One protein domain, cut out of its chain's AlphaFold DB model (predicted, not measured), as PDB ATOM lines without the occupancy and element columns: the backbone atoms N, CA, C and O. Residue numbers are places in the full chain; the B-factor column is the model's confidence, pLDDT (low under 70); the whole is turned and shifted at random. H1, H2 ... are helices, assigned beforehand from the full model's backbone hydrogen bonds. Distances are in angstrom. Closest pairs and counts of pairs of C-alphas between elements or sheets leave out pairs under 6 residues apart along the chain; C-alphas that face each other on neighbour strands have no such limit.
ATOM      1  N   TYR A 159      39.746 -34.010 -32.032       91.44
ATOM      2  CA  TYR A 159      40.423 -33.276 -30.956       91.44
ATOM      3  C   TYR A 159      41.957 -33.291 -31.093       91.44
ATOM      4  O   TYR A 159      42.624 -32.331 -30.707       91.44
ATOM      5  N   ALA A 160      42.527 -34.319 -31.734       91.75
ATOM      6  CA  ALA A 160      43.952 -34.375 -32.067       91.75
ATOM      7  C   ALA A 160      44.414 -33.213 -32.977       91.75
ATOM      8  O   ALA A 160      45.557 -32.766 -32.866       91.75
ATOM      9  N   GLN A 161      43.531 -32.664 -33.826       92.50
ATOM     10  CA  GLN A 161      43.859 -31.547 -34.719       92.50
ATOM     11  C   GLN A 161      44.251 -30.266 -33.960       92.50
ATOM     12  O   GLN A 161      45.064 -29.489 -34.466       92.50
ATOM     13  N   PHE A 162      43.722 -30.050 -32.748       95.31
ATOM     14  CA  PHE A 162      44.132 -28.928 -31.897       95.31
ATOM     15  C   PHE A 162      45.610 -29.046 -31.503       95.31
ATOM     16  O   PHE A 162      46.378 -28.106 -31.695       95.31
ATOM     17  N   TYR A 163      46.021 -30.220 -31.011       95.62
ATOM     18  CA  TYR A 163      47.392 -30.464 -30.564       95.62
ATOM     19  C   TYR A 163      48.401 -30.474 -31.715       95.62
ATOM     20  O   TYR A 163      49.493 -29.940 -31.546       95.62
ATOM     21  N   ALA A 164      48.031 -31.003 -32.887       94.31
ATOM     22  CA  ALA A 164      48.870 -30.934 -34.085       94.31
ATOM     23  C   ALA A 164      49.170 -29.473 -34.472       94.31
ATOM     24  O   ALA A 164      50.328 -29.066 -34.503       94.31
ATOM     25  N   ARG A 165      48.126 -28.646 -34.628       96.50
ATOM     26  CA  ARG A 165      48.274 -27.212 -34.933       96.50
ATOM     27  C   ARG A 165      49.015 -26.438 -33.841       96.50
ATOM     28  O   ARG A 165      49.743 -25.501 -34.152       96.50
ATOM     29  N   LEU A 166      48.845 -26.804 -32.568       97.44
ATOM     30  CA  LEU A 166      49.596 -26.195 -31.467       97.44
ATOM     31  C   LEU A 166      51.091 -26.542 -31.544       97.44
ATOM     32  O   LEU A 166      51.923 -25.666 -31.324       97.44
ATOM     33  N   ALA A 167      51.438 -27.783 -31.892       97.31
ATOM     34  CA  ALA A 167      52.823 -28.181 -32.126       97.31
ATOM     35  C   ALA A 167      53.422 -27.441 -33.335       97.31
ATOM     36  O   ALA A 167      54.515 -26.891 -33.216       97.31
ATOM     37  N   ASP A 168      52.690 -27.331 -34.449       97.12
ATOM     38  CA  ASP A 168      53.116 -26.559 -35.627       97.12
ATOM     39  C   ASP A 168      53.367 -25.078 -35.282       97.12
ATOM     40  O   ASP A 168      54.372 -24.495 -35.698       97.12
ATOM     41  N   ALA A 169      52.488 -24.472 -34.475       97.44
ATOM     42  CA  ALA A 169      52.638 -23.097 -34.004       97.44
ATOM     43  C   ALA A 169      53.889 -22.910 -33.126       97.44
ATOM     44  O   ALA A 169      54.653 -21.968 -33.330       97.44
ATOM     45  N   LEU A 170      54.126 -23.824 -32.178       97.25
ATOM     46  CA  LEU A 170      55.250 -23.756 -31.237       97.25
ATOM     47  C   LEU A 170      56.608 -24.103 -31.870       97.25
ATOM     48  O   LEU A 170      57.622 -23.547 -31.456       97.25
ATOM     49  N   LEU A 171      56.641 -25.014 -32.848       98.06
ATOM     50  CA  LEU A 171      57.876 -25.496 -33.482       98.06
ATOM     51  C   LEU A 171      58.255 -24.710 -34.744       98.06
ATOM     52  O   LEU A 171      59.442 -24.534 -35.009       98.06
ATOM     53  N   SER A 172      57.266 -24.238 -35.511       97.00
ATOM     54  CA  SER A 172      57.477 -23.589 -36.818       97.00
ATOM     55  C   SER A 172      57.042 -22.118 -36.862       97.00
ATOM     56  O   SER A 172      57.157 -21.484 -37.908       97.00
ATOM     57  N   GLY A 173      56.521 -21.559 -35.762       94.44
ATOM     58  CA  GLY A 173      56.013 -20.180 -35.720       94.44
ATOM     59  C   GLY A 173      54.693 -19.970 -36.475       94.44
ATOM     60  O   GLY A 173      54.378 -18.846 -36.863       94.44
ATOM     61  N   GLY A 174      53.935 -21.046 -36.715       91.38
ATOM     62  CA  GLY A 174      52.611 -20.990 -37.337       91.38
ATOM     63  C   GLY A 174      51.539 -20.309 -36.463       91.38
ATOM     64  O   GLY A 174      51.772 -20.022 -35.286       91.38
ATOM     65  N   PRO A 175      50.339 -20.050 -37.014       95.06
ATOM     66  CA  PRO A 175      49.228 -19.491 -36.247       95.06
ATOM     67  C   PRO A 175      48.750 -20.473 -35.168       95.06
ATOM     68  O   PRO A 175      48.647 -21.676 -35.410       95.06
ATOM     69  N   LEU A 176      48.402 -19.950 -33.987       96.44
ATOM     70  CA  LEU A 176      47.787 -20.744 -32.920       96.44
ATOM     71  C   LEU A 176      46.449 -21.356 -33.393       96.44
ATOM     72  O   LEU A 176      45.724 -20.712 -34.154       96.44
ATOM     73  N   PRO A 177      46.066 -22.559 -32.916       96.38
ATOM     74  CA  PRO A 177      44.789 -23.190 -33.274       96.38
ATOM     75  C   PRO A 177      43.544 -22.415 -32.815       96.38
ATOM     76  O   PRO A 177      42.464 -22.656 -33.348       96.38
ATOM     77  N   VAL A 178      43.701 -21.536 -31.822       96.25
ATOM     78  CA  VAL A 178      42.715 -20.580 -31.298       96.25
ATOM     79  C   VAL A 178      43.502 -19.334 -30.883       96.25
ATOM     80  O   VAL A 178      44.532 -19.477 -30.218       96.25
ATOM     81  N   ASP A 179      43.053 -18.127 -31.234       95.31
ATOM     82  CA  ASP A 179      43.659 -16.900 -30.700       95.31
ATOM     83  C   ASP A 179      43.139 -16.665 -29.265       95.31
ATOM     84  O   ASP A 179      41.923 -16.579 -29.067       95.31
ATOM     85  N   PRO A 180      44.002 -16.515 -28.238       94.00
ATOM     86  CA  PRO A 180      43.564 -16.176 -26.881       94.00
ATOM     87  C   PRO A 180      42.641 -14.945 -26.800       94.00
ATOM     88  O   PRO A 180      41.808 -14.861 -25.897       94.00
ATOM     89  N   ARG A 181      42.736 -14.007 -27.755       95.94
ATOM     90  CA  ARG A 181      41.836 -12.844 -27.867       95.94
ATOM     91  C   ARG A 181      40.389 -13.242 -28.172       95.94
ATOM     92  O   ARG A 181      39.472 -12.587 -27.685       95.94
ATOM     93  N   GLU A 182      40.168 -14.310 -28.937       95.25
ATOM     94  CA  GLU A 182      38.826 -14.832 -29.233       95.25
ATOM     95  C   GLU A 182      38.194 -15.436 -27.975       95.25
ATOM     96  O   GLU A 182      37.032 -15.162 -27.680       95.25
ATOM     97  N   ALA A 183      38.976 -16.167 -27.171       94.12
ATOM     98  CA  ALA A 183      38.521 -16.696 -25.885       94.12
ATOM     99  C   ALA A 183      38.133 -15.572 -24.902       94.12
ATOM    100  O   ALA A 183      37.062 -15.627 -24.296       94.12
ATOM    101  N   VAL A 184      38.941 -14.506 -24.808       95.19
ATOM    102  CA  VAL A 184      38.585 -13.296 -24.038       95.19
ATOM    103  C   VAL A 184      37.295 -12.664 -24.573       95.19
ATOM    104  O   VAL A 184      36.410 -12.320 -23.793       95.19
ATOM    105  N   ARG A 185      37.129 -12.571 -25.898       95.06
ATOM    106  CA  ARG A 185      35.931 -11.985 -26.517       95.06
ATOM    107  C   ARG A 185      34.651 -12.794 -26.269       95.06
ATOM    108  O   ARG A 185      33.576 -12.198 -26.210       95.06
ATOM    109  N   VAL A 186      34.746 -14.113 -26.092       94.31
ATOM    110  CA  VAL A 186      33.615 -14.946 -25.644       94.31
ATOM    111  C   VAL A 186      33.225 -14.595 -24.204       94.31
ATOM    112  O   VAL A 186      32.041 -14.400 -23.935       94.31
ATOM    113  N   ILE A 187      34.196 -14.425 -23.300       93.06
ATOM    114  CA  ILE A 187      33.940 -14.030 -21.902       93.06
ATOM    115  C   ILE A 187      33.281 -12.640 -21.846       93.06
ATOM    116  O   ILE A 187      32.210 -12.498 -21.255       93.06
ATOM    117  N   GLU A 188      33.828 -11.646 -22.559       92.88
ATOM    118  CA  GLU A 188      33.235 -10.299 -22.671       92.88
ATOM    119  C   GLU A 188      31.788 -10.298 -23.203       92.88
ATOM    120  O   GLU A 188      31.033  -9.349 -22.962       92.88
ATOM    121  N   LEU A 189      31.418 -11.295 -24.015       91.06
ATOM    122  CA  LEU A 189      30.070 -11.436 -24.557       91.06
ATOM    123  C   LEU A 189      29.118 -12.018 -23.505       91.06
ATOM    124  O   LEU A 189      28.025 -11.477 -23.339       91.06
ATOM    125  N   VAL A 190      29.541 -13.053 -22.773       88.81
ATOM    126  CA  VAL A 190      28.768 -13.656 -21.672       88.81
ATOM    127  C   VAL A 190      28.497 -12.627 -20.573       88.81
ATOM    128  O   VAL A 190      27.336 -12.389 -20.237       88.81
ATOM    129  N   GLU A 191      29.525 -11.913 -20.101       87.56
ATOM    130  CA  GLU A 191      29.362 -10.850 -19.097       87.56
ATOM    131  C   GLU A 191      28.363  -9.774 -19.553       87.56
ATOM    132  O   GLU A 191      27.517  -9.318 -18.785       87.56
ATOM    133  N   ARG A 192      28.416  -9.385 -20.832       88.12
ATOM    134  CA  ARG A 192      27.525  -8.375 -21.421       88.12
ATOM    135  C   ARG A 192      26.087  -8.865 -21.594       88.12
ATOM    136  O   ARG A 192      25.176  -8.038 -21.605       88.12
ATOM    137  N   ILE A 193      25.877 -10.174 -21.728       86.81
ATOM    138  CA  ILE A 193      24.549 -10.797 -21.702       86.81
ATOM    139  C   ILE A 193      24.003 -10.748 -20.269       86.81
ATOM    140  O   ILE A 193      22.933 -10.177 -20.065       86.81
ATOM    141  N   HIS A 194      24.765 -11.209 -19.270       81.00
ATOM    142  CA  HIS A 194      24.376 -11.150 -17.849       81.00
ATOM    143  C   HIS A 194      24.166  -9.718 -17.316       81.00
ATOM    144  O   HIS A 194      23.368  -9.514 -16.406       81.00
ATOM    145  N   GLN A 195      24.833  -8.709 -17.885       81.31
ATOM    146  CA  GLN A 195      24.606  -7.291 -17.554       81.31
ATOM    147  C   GLN A 195      23.309  -6.708 -18.141       81.31
ATOM    148  O   GLN A 195      22.810  -5.704 -17.632       81.31
ATOM    149  N   ARG A 196      22.794  -7.271 -19.243       76.94
ATOM    150  CA  ARG A 196      21.637  -6.734 -19.989       76.94
ATOM    151  C   ARG A 196      20.349  -7.505 -19.730       76.94
ATOM    152  O   ARG A 196      19.277  -6.904 -19.716       76.94
ATOM    153  N   SER A 197      20.458  -8.811 -19.535       67.06
ATOM    154  CA  SER A 197      19.351  -9.688 -19.176       67.06
ATOM    155  C   SER A 197      19.252  -9.783 -17.659       67.06
ATOM    156  O   SER A 197      20.208 -10.176 -16.996       67.06
ATOM    157  N   VAL A 198      18.081  -9.477 -17.096       56.53
ATOM    158  CA  VAL A 198      17.804  -9.830 -15.698       56.53
ATOM    159  C   VAL A 198      17.783 -11.352 -15.609       56.53
ATOM    160  O   VAL A 198      16.895 -11.977 -16.185       56.53
TER     161      VAL A 198
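What this domain is: This is residues 159 to 198 of the 209 residues of the protein "Oxidoreductase" of Streptomyces iranensis (UniProt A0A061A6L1). A long helix, H2, sticks out as a free arm, and a shorter helix, H1, stands crosswise beyond its first end, so that the two outline a loose L without touching. The link between them folds back from the last end of H1 before H2 begins. The printed part has 40 residues with two named helices, H1 then H2, and no named strand; the class is all helix. It is extended, with a radius of gyration of the C-alphas of 14.9 A and spans of 46 by 19 by 8 A.

How they stand to each other: H2, residues 180 to 196, is the longest helix. Residues 179 to 198 stand free. H1, residues 160 to 172, is apart from H2. In both helices every O i to N i+4 pair is within hydrogen-bond range.

Where its parts are: H2 measures 24.8 A from C-alpha 180 at (43.564, -16.176, -26.881) to C-alpha 196 at (21.637, -6.734, -19.989). H1 measures 17.9 A and begins at C-alpha 160, at (43.952, -34.375, -32.067).

The domain as a whole: The two C-alphas farthest apart, those of Ser 172 and Val 198, are 47.0 A apart. The printed part has no cut. The link from H1 to H2, 7 residues, is short. Mean pLDDT of the printed part is 91.5; residues 197 to 198 are under 70.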